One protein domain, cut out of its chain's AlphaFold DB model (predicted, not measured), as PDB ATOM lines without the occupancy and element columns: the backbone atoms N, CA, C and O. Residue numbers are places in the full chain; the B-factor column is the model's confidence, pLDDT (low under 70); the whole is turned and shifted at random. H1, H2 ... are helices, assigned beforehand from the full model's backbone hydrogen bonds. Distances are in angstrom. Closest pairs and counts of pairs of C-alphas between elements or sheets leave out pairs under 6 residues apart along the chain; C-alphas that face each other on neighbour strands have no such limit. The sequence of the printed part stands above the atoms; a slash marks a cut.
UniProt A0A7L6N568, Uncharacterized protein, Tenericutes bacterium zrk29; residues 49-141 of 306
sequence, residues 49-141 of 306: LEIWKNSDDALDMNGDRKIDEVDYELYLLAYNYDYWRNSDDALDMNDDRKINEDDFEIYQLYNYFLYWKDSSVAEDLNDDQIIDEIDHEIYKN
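AT A GLANCE: This is residues 49 to 141 of the 306 residues of an uncharacterized protein of Tenericutes bacterium zrk29 (UniProt A0A7L6N568). The long helix H4 runs through the middle; H3 and H2 pack on its first residues and its midpart, and H5 crosses its second half. H1 packs on H2, away from H4. There are 93 printed residues with five named helices, H1 to H5 in order, and no named strand: all helix. The whole is flat, 41 by 39 by 21 A, and only just compact, close to loose, with a radius of gyration of the C-alphas of 14.8 A.

HOW THE PARTS SIT: Start at H1, residues 49 to 53; it only just touches H2, residues 69 to 79, with 3 pairs of C-alphas within 8 A, the closest Leu 49 and Tyr 72, 6.4 A. H3, residues 81 to 85, touches H2 only at the corner, closest C-alphas Leu 77 and Trp 84, 5.0 A. Next, H4, residues 101 to 118, touches H3 with 101 to 104 alone, closest C-alphas Tyr 81 and Phe 104, 6.5 A. With 107 to 111 alone it touches H2, opposite ways at a steep tilt of 47 degrees, closest C-alphas Ala 78 and Gln 108, 5.6 A. H5, residues 133 to 141, touches H4 at 113 to 117 alone, about perpendicular at 89 degrees, closest C-alphas Phe 113 and His 136, 6.3 A. In these five helices every O i to N i+4 pair is within hydrogen-bond range.

IN THESE COORDINATES: Find C-alpha 49, where H1 begins, at (46.769, 37.981, -0.276). From first to last C-alpha H2 is 15.1 A and H4 25.6 A; H5 ends at (38.539, 40.616, 28.220).

THE WHOLE: The printed part has no cut. Links H1 to H2, H3 to H4 and H4 to H5 are long. Residues 62 to 64 have pLDDT under 70.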
ATOM      1  N   LEU A  49      48.226  38.021  -0.472       78.75
ATOM      2  CA  LEU A  49      46.769  37.981  -0.276       78.75
ATOM      3  C   LEU A  49      46.222  36.552  -0.134       78.75
ATOM      4  O   LEU A  49      45.396  36.291   0.725       78.75
ATOM      5  N   GLU A  50      46.650  35.633  -0.993       82.69
ATOM      6  CA  GLU A  50      46.179  34.245  -0.976       82.69
ATOM      7  C   GLU A  50      46.814  33.459   0.185       82.69
ATOM      8  O   GLU A  50      46.120  32.693   0.843       82.69
ATOM      9  N   ILE A  51      48.076  33.756   0.536       81.38
ATOM     10  CA  ILE A  51      48.703  33.250   1.770       81.38
ATOM     11  C   ILE A  51      47.899  33.706   2.989       81.38
ATOM     12  O   ILE A  51      47.600  32.892   3.855       81.38
ATOM     13  N   TRP A  52      47.544  34.994   3.052       84.94
ATOM     14  CA  TRP A  52      46.740  35.522   4.149       84.94
ATOM     15  C   TRP A  52      45.355  34.879   4.186       84.94
ATOM     16  O   TRP A  52      44.995  34.354   5.230       84.94
ATOM     17  N   LYS A  53      44.628  34.800   3.061       87.19
ATOM     18  CA  LYS A  53      43.307  34.140   2.980       87.19
ATOM     19  C   LYS A  53      43.307  32.687   3.461       87.19
ATOM     20  O   LYS A  53      42.275  32.207   3.917       87.19
ATOM     21  N   ASN A  54      44.432  31.991   3.305       83.50
ATOM     22  CA  ASN A  54      44.613  30.603   3.726       83.50
ATOM     23  C   ASN A  54      45.249  30.466   5.124       83.50
ATOM     24  O   ASN A  54      45.518  29.345   5.556       83.50
ATOM     25  N   SER A  55      45.515  31.576   5.816       80.12
ATOM     26  CA  SER A  55      46.011  31.600   7.196       80.12
ATOM     27  C   SER A  55      44.864  31.677   8.206       80.12
ATOM     28  O   SER A  55      43.751  32.071   7.859       80.12
ATOM     29  N   ASP A  56      45.157  31.359   9.469       80.50
ATOM     30  CA  ASP A  56      44.205  31.522  10.579       80.50
ATOM     31  C   ASP A  56      43.877  33.008  10.861       80.50
ATOM     32  O   ASP A  56      42.912  33.303  11.561       80.50
ATOM     33  N   ASP A  57      44.637  33.940  10.270       75.19
ATOM     34  CA  ASP A  57      44.465  35.391  10.414       75.19
ATOM     35  C   ASP A  57      43.454  35.987   9.405       75.19
ATOM     36  O   ASP A  57      43.185  37.193   9.426       75.19
ATOM     37  N   ALA A  58      42.908  35.180   8.484       81.25
ATOM     38  CA  ALA A  58      41.919  35.630   7.505       81.25
ATOM     39  C   ALA A  58      40.539  35.827   8.139       81.25
ATOM     40  O   ALA A  58      39.813  34.866   8.398       81.25
ATOM     41  N   LEU A  59      40.142  37.085   8.313       78.94
ATOM     42  CA  LEU A  59      38.840  37.470   8.851       78.94
ATOM     43  C   LEU A  59      38.118  38.416   7.886       78.94
ATOM     44  O   LEU A  59      38.749  39.165   7.146       78.94
ATOM     45  N   ASP A  60      36.787  38.376   7.911       74.19
ATOM     46  CA  ASP A  60      35.929  39.398   7.302       74.19
ATOM     47  C   ASP A  60      36.007  40.655   8.182       74.19
ATOM     48  O   ASP A  60      35.330  40.757   9.208       74.19
ATOM     49  N   MET A  61      36.927  41.555   7.834       70.12
ATOM     50  CA  MET A  61      37.288  42.732   8.628       70.12
ATOM     51  C   MET A  61      36.404  43.940   8.330       70.12
ATOM     52  O   MET A  61      36.533  44.953   9.007       70.12
ATOM     53  N   ASN A  62      35.538  43.884   7.315       66.94
ATOM     54  CA  ASN A  62      34.573  44.947   7.014       66.94
ATOM     55  C   ASN A  62      33.105  44.521   7.222       66.94
ATOM     56  O   ASN A  62      32.197  45.344   7.062       66.94
ATOM     57  N   GLY A  63      32.864  43.262   7.593       64.56
ATOM     58  CA  GLY A  63      31.555  42.711   7.932       64.56
ATOM     59  C   GLY A  63      30.615  42.500   6.738       64.56
ATOM     60  O   GLY A  63      29.399  42.365   6.929       64.56
ATOM     61  N   ASP A  64      31.121  42.490   5.499       66.56
ATOM     62  CA  ASP A  64      30.309  42.344   4.283       66.56
ATOM     63  C   ASP A  64      30.012  40.881   3.894       66.56
ATOM     64  O   ASP A  64      29.288  40.622   2.915       66.56
ATOM     65  N   ARG A  65      30.484  39.929   4.712       74.50
ATOM     66  CA  ARG A  65      30.372  38.468   4.564       74.50
ATOM     67  C   ARG A  65      31.216  37.891   3.438       74.50
ATOM     68  O   ARG A  65      30.903  36.800   2.938       74.50
ATOM     69  N   LYS A  66      32.255  38.599   3.013       81.62
ATOM     70  CA  LYS A  66      33.288  38.096   2.111       81.62
ATOM     71  C   LYS A  66      34.647  38.307   2.762       81.62
ATOM     72  O   LYS A  66      34.814  39.181   3.587       81.62
ATOM     73  N   ILE A  67      35.583  37.439   2.401       79.06
ATOM     74  CA  ILE A  67      36.999  37.610   2.718       79.06
ATOM     75  C   ILE A  67      37.674  37.907   1.383       79.06
ATOM     76  O   ILE A  67      37.821  37.014   0.535       79.06
ATOM     77  N   ASP A  68      38.003  39.170   1.145       80.12
ATOM     78  CA  ASP A  68      38.549  39.639  -0.122       80.12
ATOM     79  C   ASP A  68      39.738  40.609   0.031       80.12
ATOM     80  O   ASP A  68      40.475  40.575   1.013       80.12
ATOM     81  N   GLU A  69      40.046  41.357  -1.031       77.75
ATOM     82  CA  GLU A  69      41.184  42.283  -1.062       77.75
ATOM     83  C   GLU A  69      40.990  43.460  -0.097       77.75
ATOM     84  O   GLU A  69      41.971  43.947   0.455       77.75
ATOM     85  N   VAL A  70      39.741  43.869   0.156       72.56
ATOM     86  CA  VAL A  70      39.427  44.952   1.095       72.56
ATOM     87  C   VAL A  70      39.766  44.525   2.520       72.56
ATOM     88  O   VAL A  70      40.389  45.287   3.255       72.56
ATOM     89  N   ASP A  71      39.429  43.294   2.898       73.00
ATOM     90  CA  ASP A  71      39.774  42.746   4.215       73.00
ATOM     91  C   ASP A  71      41.285  42.587   4.392       73.00
ATOM     92  O   ASP A  71      41.825  42.844   5.464       73.00
ATOM     93  N   TYR A  72      41.997  42.239   3.317       78.81
ATOM     94  CA  TYR A  72      43.453  42.140   3.346       78.81
ATOM     95  C   TYR A  72      44.147  43.498   3.490       78.81
ATOM     96  O   TYR A  72      45.150  43.607   4.196       78.81
ATOM     97  N   GLU A  73      43.632  44.542   2.840       74.19
ATOM     98  CA  GLU A  73      44.131  45.908   3.033       74.19
ATOM     99  C   GLU A  73      43.890  46.384   4.470       74.19
ATOM    100  O   GLU A  73      44.799  46.956   5.074       74.19
ATOM    101  N   LEU A  74      42.726  46.070   5.051       70.19
ATOM    102  CA  LEU A  74      42.433  46.331   6.464       70.19
ATOM    103  C   LEU A  74      43.364  45.547   7.396       70.19
ATOM    104  O   LEU A  74      43.870  46.113   8.360       70.19
ATOM    105  N   TYR A  75      43.666  44.288   7.079       78.50
ATOM    106  CA  TYR A  75      44.619  43.471   7.829       78.50
ATOM    107  C   TYR A  75      46.032  44.068   7.803       78.50
ATOM    108  O   TYR A  75      46.679  44.213   8.840       78.50
ATOM    109  N   LEU A  76      46.526  44.463   6.627       78.38
ATOM    110  CA  LEU A  76      47.842  45.091   6.508       78.38
ATOM    111  C   LEU A  76      47.899  46.418   7.266       78.38
ATOM    112  O   LEU A  76      48.881  46.695   7.951       78.38
ATOM    113  N   LEU A  77      46.845  47.217   7.174       71.56
ATOM    114  CA  LEU A  77      46.740  48.482   7.881       71.56
ATOM    115  C   LEU A  77      46.677  48.287   9.405       71.56
ATOM    116  O   LEU A  77      47.294  49.051  10.142       71.56
ATOM    117  N   ALA A  78      46.007  47.231   9.868       71.00
ATOM    118  CA  ALA A  78      45.844  46.910  11.280       71.00
ATOM    119  C   ALA A  78      47.033  46.171  11.903       71.00
ATOM    120  O   ALA A  78      47.163  46.215  13.116       71.00
ATOM    121  N   TYR A  79      47.895  45.486  11.145       77.19
ATOM    122  CA  TYR A  79      48.934  44.619  11.734       77.19
ATOM    123  C   TYR A  79      50.339  44.805  11.151       77.19
ATOM    124  O   TYR A  79      51.299  44.230  11.666       77.19
ATOM    125  N   ASN A  80      50.509  45.624  10.109       83.69
ATOM    126  CA  ASN A  80      51.812  45.881   9.502       83.69
ATOM    127  C   ASN A  80      52.230  47.347   9.673       83.69
ATOM    128  O   ASN A  80      51.802  48.227   8.929       83.69
ATOM    129  N   TYR A  81      53.144  47.585  10.618       81.19
ATOM    130  CA  TYR A  81      53.680  48.915  10.913       81.19
ATOM    131  C   TYR A  81      54.242  49.629   9.678       81.19
ATOM    132  O   TYR A  81      53.962  50.805   9.467       81.19
ATOM    133  N   ASP A  82      55.020  48.937   8.840       85.81
ATOM    134  CA  ASP A  82      55.604  49.553   7.647       85.81
ATOM    135  C   ASP A  82      54.520  49.931   6.628       85.81
ATOM    136  O   ASP A  82      54.645  50.951   5.947       85.81
ATOM    137  N   TYR A  83      53.452  49.139   6.522       81.62
ATOM    138  CA  TYR A  83      52.309  49.459   5.670       81.62
ATOM    139  C   TYR A  83      51.554  50.682   6.204       81.62
ATOM    140  O   TYR A  83      51.409  51.669   5.480       81.62
ATOM    141  N   TRP A  84      51.170  50.665   7.485       87.75
ATOM    142  CA  TRP A  84      50.513  51.790   8.151       87.75
ATOM    143  C   TRP A  84      51.331  53.075   8.058       87.75
ATOM    144  O   TRP A  84      50.809  54.103   7.641       87.75
ATOM    145  N   ARG A  85      52.637  53.021   8.345       89.06
ATOM    146  CA  ARG A  85      53.533  54.186   8.334       89.06
ATOM    147  C   ARG A  85      53.607  54.882   6.973       89.06
ATOM    148  O   ARG A  85      53.926  56.068   6.907       89.06
ATOM    149  N   ASN A  86      53.377  54.143   5.891       86.38
ATOM    150  CA  ASN A  86      53.358  54.672   4.528       86.38
ATOM    151  C   ASN A  86      51.944  55.027   4.033       86.38
ATOM    152  O   ASN A  86      51.808  55.470   2.891       86.38
ATOM    153  N   SER A  87      50.914  54.828   4.858       83.00
ATOM    154  CA  SER A  87      49.531  55.205   4.569       83.00
ATOM    155  C   SER A  87      49.251  56.672   4.926       83.00
ATOM    156  O   SER A  87      50.037  57.323   5.620       83.00
ATOM    157  N   ASP A  88      48.108  57.187   4.472       86.00
ATOM    158  CA  ASP A  88      47.630  58.529   4.833       86.00
ATOM    159  C   ASP A  88      47.134  58.617   6.295       86.00
ATOM    160  O   ASP A  88      46.939  59.721   6.806       86.00
ATOM    161  N   ASP A  89      46.980  57.478   6.977       80.75
ATOM    162  CA  ASP A  89      46.492  57.386   8.356       80.75
ATOM    163  C   ASP A  89      47.604  57.510   9.413       80.75
ATOM    164  O   ASP A  89      47.324  57.614  10.611       80.75
ATOM    165  N   ALA A  90      48.873  57.508   8.994       87.69
ATOM    166  CA  ALA A  90      50.008  57.635   9.899       87.69
ATOM    167  C   ALA A  90      50.099  59.053  10.481       87.69
ATOM    168  O   ALA A  90      50.528  60.002   9.813       87.69
ATOM    169  N   LEU A  91      49.722  59.190  11.752       89.81
ATOM    170  CA  LEU A  91      49.720  60.442  12.507       89.81
ATOM    171  C   LEU A  91      50.506  60.289  13.814       89.81
ATOM    172  O   LEU A  91      50.662  59.188  14.327       89.81
ATOM    173  N   ASP A  92      50.994  61.413  14.332       87.25
ATOM    174  CA  ASP A  92      51.536  61.530  15.692       87.25
ATOM    175  C   ASP A  92      50.347  61.534  16.661       87.25
ATOM    176  O   ASP A  92      49.644  62.540  16.779       87.25
ATOM    177  N   MET A  93      50.043  60.375  17.246       84.12
ATOM    178  CA  MET A  93      48.840  60.141  18.051       84.12
ATOM    179  C   MET A  93      49.070  60.397  19.542       84.12
ATOM    180  O   MET A  93      48.109  60.621  20.278       84.12
ATOM    181  N   ASN A  94      50.327  60.394  19.992       80.94
ATOM    182  CA  ASN A  94      50.699  60.688  21.378       80.94
ATOM    183  C   ASN A  94      51.317  62.090  21.575       80.94
ATOM    184  O   ASN A  94      51.771  62.409  22.680       80.94
ATOM    185  N   ASP A  95      51.297  62.932  20.536       88.69
ATOM    186  CA  ASP A  95      51.826  64.302  20.508       88.69
ATOM    187  C   ASP A  95      53.334  64.399  20.871       88.69
ATOM    188  O   ASP A  95      53.824  65.450  21.321       88.69
ATOM    189  N   ASP A  96      54.115  63.325  20.677       91.38
ATOM    190  CA  ASP A  96      55.559  63.298  20.960       91.38
ATOM    191  C   ASP A  96      56.423  63.864  19.813       91.38
ATOM    192  O   ASP A  96      57.647  64.035  19.963       91.38
ATOM    193  N   ARG A  97      55.778  64.258  18.704       92.44
ATOM    194  CA  ARG A  97      56.359  64.808  17.465       92.44
ATOM    195  C   ARG A  97      57.132  63.802  16.631       92.44
ATOM    196  O   ARG A  97      57.950  64.209  15.791       92.44
ATOM    197  N   LYS A  98      56.917  62.514  16.849       92.75
ATOM    198  CA  LYS A  98      57.410  61.440  15.995       92.75
ATOM    199  C   LYS A  98      56.210  60.648  15.491       92.75
ATOM    200  O   LYS A  98      55.116  60.767  15.999       92.75
ATOM    201  N   ILE A  99      56.438  59.919  14.406       90.44
ATOM    202  CA  ILE A  99      55.515  58.895  13.923       90.44
ATOM    203  C   ILE A  99      56.303  57.597  14.021       90.44
ATOM    204  O   ILE A  99      57.295  57.408  13.287       90.44
ATOM    205  N   ASN A 100      55.945  56.785  15.007       88.62
ATOM    206  CA  ASN A 100      56.689  55.607  15.431       88.62
ATOM    207  C   ASN A 100      55.750  54.441  15.819       88.62
ATOM    208  O   ASN A 100      54.564  54.461  15.508       88.62
ATOM    209  N   GLU A 101      56.307  53.386  16.415       87.62
ATOM    210  CA  GLU A 101      55.557  52.187  16.819       87.62
ATOM    211  C   GLU A 101      54.547  52.460  17.948       87.62
ATOM    212  O   GLU A 101      53.492  51.837  17.955       87.62
ATOM    213  N   ASP A 102      54.811  53.422  18.837       83.38
ATOM    214  CA  ASP A 102      53.876  53.816  19.900       83.38
ATOM    215  C   ASP A 102      52.603  54.441  19.293       83.38
ATOM    216  O   ASP A 102      51.492  54.186  19.748       83.38
ATOM    217  N   ASP A 103      52.748  55.239  18.229       82.25
ATOM    218  CA  ASP A 103      51.613  55.794  17.480       82.25
ATOM    219  C   ASP A 103      50.837  54.706  16.730       82.25
ATOM    220  O   ASP A 103      49.612  54.769  16.621       82.25
ATOM    221  N   PHE A 104      51.549  53.695  16.224       84.50
ATOM    222  CA  PHE A 104      50.937  52.552  15.559       84.50
ATOM    223  C   PHE A 104      50.116  51.710  16.534       84.50
ATOM    224  O   PHE A 104      48.995  51.344  16.206       84.50
ATOM    225  N   GLU A 105      50.611  51.464  17.747       80.88
ATOM    226  CA  GLU A 105      49.856  50.757  18.787       80.88
ATOM    227  C   GLU A 105      48.557  51.506  19.137       80.88
ATOM    228  O   GLU A 105      47.483  50.903  19.201       80.88
ATOM    229  N   ILE A 106      48.618  52.839  19.260       74.62
ATOM    230  CA  ILE A 106      47.425  53.674  19.473       74.62
ATOM    231  C   ILE A 106      46.470  53.588  18.272       74.62
ATOM    232  O   ILE A 106      45.259  53.458  18.456       74.62
ATOM    233  N   TYR A 107      46.994  53.610  17.045       82.12
ATOM    234  CA  TYR A 107      46.202  53.451  15.824       82.12
ATOM    235  C   TYR A 107      45.492  52.092  15.763       82.12
ATOM    236  O   TYR A 107      44.313  52.030  15.405       82.12
ATOM    237  N   GLN A 108      46.185  51.008  16.122       77.31
ATOM    238  CA  GLN A 108      45.624  49.657  16.165       77.31
ATOM    239  C   GLN A 108      44.474  49.579  17.171       77.31
ATOM    240  O   GLN A 108      43.393  49.099  16.831       77.31
ATOM    241  N   LEU A 109      44.679  50.113  18.380       70.12
ATOM    242  CA  LEU A 109      43.648  50.166  19.416       70.12
ATOM    243  C   LEU A 109      42.428  50.980  18.964       70.12
ATOM    244  O   LEU A 109      41.296  50.527  19.127       70.12
ATOM    245  N   TYR A 110      42.650  52.144  18.348       73.25
ATOM    246  CA  TYR A 110      41.574  53.022  17.889       73.25
ATOM    247  C   TYR A 110      40.749  52.410  16.748       73.25
ATOM    248  O   TYR A 110      39.521  52.464  16.784       73.25
ATOM    249  N   ASN A 111      41.383  51.795  15.745       74.25
ATOM    250  CA  ASN A 111      40.640  51.167  14.646       74.25
ATOM    251  C   ASN A 111      39.922  49.895  15.077       74.25
ATOM    252  O   ASN A 111      38.801  49.663  14.632       74.25
ATOM    253  N   TYR A 112      40.532  49.100  15.959       70.69
ATOM    254  CA  TYR A 112      39.871  47.930  16.524       70.69
ATOM    255  C   TYR A 112      38.613  48.346  17.304       70.69
ATOM    256  O   TYR A 112      37.542  47.781  17.085       70.69
ATOM    257  N   PHE A 113      38.705  49.424  18.092       76.75
ATOM    258  CA  PHE A 113      37.554  50.020  18.769       76.75
ATOM    259  C   PHE A 113      36.476  50.523  17.799       76.75
ATOM    260  O   PHE A 113      35.307  50.190  17.977       76.75
ATOM    261  N   LEU A 114      36.830  51.308  16.773       77.00
ATOM    262  CA  LEU A 114      35.849  51.807  15.802       77.00
ATOM    263  C   LEU A 114      35.144  50.668  15.063       77.00
ATOM    264  O   LEU A 114      33.931  50.724  14.869       77.00
ATOM    265  N   TYR A 115      35.891  49.629  14.686       70.38
ATOM    266  CA  TYR A 115      35.328  48.451  14.042       70.38
ATOM    267  C   TYR A 115      34.337  47.726  14.954       70.38
ATOM    268  O   TYR A 115      33.212  47.445  14.541       70.38
ATOM    269  N   TRP A 116      34.723  47.473  16.208       79.88
ATOM    270  CA  TRP A 116      33.824  46.900  17.203       79.88
ATOM    271  C   TRP A 116      32.579  47.776  17.391       79.88
ATOM    272  O   TRP A 116      31.468  47.268  17.269       79.88
ATOM    273  N   LYS A 117      32.747  49.090  17.571       81.00
ATOM    274  CA  LYS A 117      31.668  50.067  17.797       81.00
ATOM    275  C   LYS A 117      30.642  50.136  16.663       81.00
ATOM    276  O   LYS A 117      29.462  50.361  16.928       81.00
ATOM    277  N   ASP A 118      31.080  49.959  15.420       78.25
ATOM    278  CA  ASP A 118      30.204  49.938  14.242       78.25
ATOM    279  C   ASP A 118      29.608  48.542  13.962       78.25
ATOM    280  O   ASP A 118      28.720  48.394  13.113       78.25
ATOM    281  N   SER A 119      30.074  47.508  14.667       75.19
ATOM    282  CA  SER A 119      29.585  46.139  14.526       75.19
ATOM    283  C   SER A 119      28.220  45.931  15.192       75.19
ATOM    284  O   SER A 119      27.738  46.734  15.990       75.19
ATOM    285  N   SER A 120      27.581  44.795  14.900       78.19
ATOM    286  CA  SER A 120      26.328  44.414  15.559       78.19
ATOM    287  C   SER A 120      26.495  43.888  16.988       78.19
ATOM    288  O   SER A 120      25.480  43.579  17.604       78.19
ATOM    289  N   VAL A 121      27.731  43.712  17.468       76.31
ATOM    290  CA  VAL A 121      28.030  43.196  18.816       76.31
ATOM    291  C   VAL A 121      28.445  44.294  19.797       76.31
ATOM    292  O   VAL A 121      28.658  44.000  20.965       76.31
ATOM    293  N   ALA A 122      28.560  45.549  19.350       82.75
ATOM    294  CA  ALA A 122      28.802  46.662  20.258       82.75
ATOM    295  C   ALA A 122      27.571  46.958  21.114       82.75
ATOM    296  O   ALA A 122      26.480  47.239  20.603       82.75
ATOM    297  N   GLU A 123      27.788  46.957  22.421       88.88
ATOM    298  CA  GLU A 123      26.797  47.268  23.437       88.88
ATOM    299  C   GLU A 123      27.441  48.036  24.596       88.88
ATOM    300  O   GLU A 123      28.663  48.127  24.696       88.88
ATOM    301  N   ASP A 124      26.594  48.659  25.408       87.62
ATOM    302  CA  ASP A 124      26.978  49.365  26.633       87.62
ATOM    303  C   ASP A 124      27.130  48.314  27.738       87.62
ATOM    304  O   ASP A 124      26.133  47.807  28.247       87.62
ATOM    305  N   LEU A 125      28.373  47.919  28.015       84.94
ATOM    306  CA  LEU A 125      28.724  46.780  28.869       84.94
ATOM    307  C   LEU A 125      28.918  47.189  30.332       84.94
ATOM    308  O   LEU A 125      28.951  46.335  31.215       84.94
ATOM    309  N   ASN A 126      29.075  48.487  30.597       82.94
ATOM    310  CA  ASN A 126      29.223  49.031  31.946       82.94
ATOM    311  C   ASN A 126      27.977  49.798  32.447       82.94
ATOM    312  O   ASN A 126      28.004  50.341  33.558       82.94
ATOM    313  N   ASP A 127      26.893  49.805  31.658       87.12
ATOM    314  CA  ASP A 127      25.601  50.447  31.931       87.12
ATOM    315  C   ASP A 127      25.672  51.979  32.154       87.12
ATOM    316  O   ASP A 127      24.825  52.569  32.850       87.12
ATOM    317  N   ASP A 128      26.664  52.677  31.587       90.50
ATOM    318  CA  ASP A 128      26.818  54.132  31.736       90.50
ATOM    319  C   ASP A 128      26.085  54.970  30.666       90.50
ATOM    320  O   ASP A 128      26.030  56.206  30.765       90.50
ATOM    321  N   GLN A 129      25.400  54.300  29.731       93.38
ATOM    322  CA  GLN A 129      24.656  54.839  28.584       93.38
ATOM    323  C   GLN A 129      25.536  55.375  27.447       93.38
ATOM    324  O   GLN A 129      25.023  56.081  26.564       93.38
ATOM    325  N   ILE A 130      26.836  55.072  27.439       92.88
ATOM    326  CA  ILE A 130      27.794  55.531  26.435       92.88
ATOM    327  C   ILE A 130      28.625  54.345  25.945       92.88
ATOM    328  O   ILE A 130      29.493  53.877  26.645       92.88
ATOM    329  N   ILE A 131      28.452  53.957  24.675       87.88
ATOM    330  CA  ILE A 131      29.342  52.973  24.038       87.88
ATOM    331  C   ILE A 131      30.703  53.624  23.741       87.88
ATOM    332  O   ILE A 131      30.821  54.427  22.789       87.88
ATOM    333  N   ASP A 132      31.719  53.281  24.527       86.94
ATOM    334  CA  ASP A 132      33.071  53.838  24.458       86.94
ATOM    335  C   ASP A 132      34.203  52.796  24.609       86.94
ATOM    336  O   ASP A 132      34.001  51.586  24.489       86.94
ATOM    337  N   GLU A 133      35.445  53.269  24.737       81.50
ATOM    338  CA  GLU A 133      36.627  52.415  24.831       81.50
ATOM    339  C   GLU A 133      36.642  51.526  26.090       81.50
ATOM    340  O   GLU A 133      37.315  50.493  26.088       81.50
ATOM    341  N   ILE A 134      35.917  51.899  27.153       84.62
ATOM    342  CA  ILE A 134      35.799  51.099  28.376       84.62
ATOM    343  C   ILE A 134      34.988  49.836  28.085       84.62
ATOM    344  O   ILE A 134      35.418  48.748  28.466       84.62
ATOM    345  N   ASP A 135      33.868  49.953  27.370       84.12
ATOM    346  CA  ASP A 135      33.064  48.794  26.964       84.12
ATOM    347  C   ASP A 135      33.865  47.850  26.076       84.12
ATOM    348  O   ASP A 135      33.865  46.638  26.264       84.12
ATOM    349  N   HIS A 136      34.622  48.403  25.136       82.50
ATOM    350  CA  HIS A 136      35.446  47.600  24.247       82.50
ATOM    351  C   HIS A 136      36.535  46.811  24.989       82.50
ATOM    352  O   HIS A 136      36.823  45.661  24.644       82.50
ATOM    353  N   GLU A 137      37.122  47.394  26.034       83.38
ATOM    354  CA  GLU A 137      38.062  46.681  26.896       83.38
ATOM    355  C   GLU A 137      37.355  45.575  27.701       83.38
ATOM    356  O   GLU A 137      37.910  44.484  27.852       83.38
ATOM    357  N   ILE A 138      36.117  45.799  28.161       80.62
ATOM    358  CA  ILE A 138      35.291  44.746  28.779       80.62
ATOM    359  C   ILE A 138      35.032  43.622  27.768       80.62
ATOM    360  O   ILE A 138      35.321  42.470  28.078       80.62
ATOM    361  N   TYR A 139      34.597  43.945  26.547       81.81
ATOM    362  CA  TYR A 139      34.336  42.986  25.468       81.81
ATOM    363  C   TYR A 139      35.556  42.110  25.160       81.81
ATOM    364  O   TYR A 139      35.462  40.886  25.105       81.81
ATOM    365  N   LYS A 140      36.733  42.723  25.001       80.94
ATOM    366  CA  LYS A 140      37.972  41.995  24.704       80.94
ATOM    367  C   LYS A 140      38.346  41.024  25.824       80.94
ATOM    368  O   LYS A 140      38.764  39.897  25.553       80.94
ATOM    369  N   ASN A 141      38.224  41.463  27.075       80.94
ATOM    370  CA  ASN A 141      38.539  40.616  28.220       80.94
ATOM    371  C   ASN A 141      37.483  39.515  28.421       80.94
ATOM    372  O   ASN A 141      37.848  38.391  28.765       80.94
TER     373      ASN A 141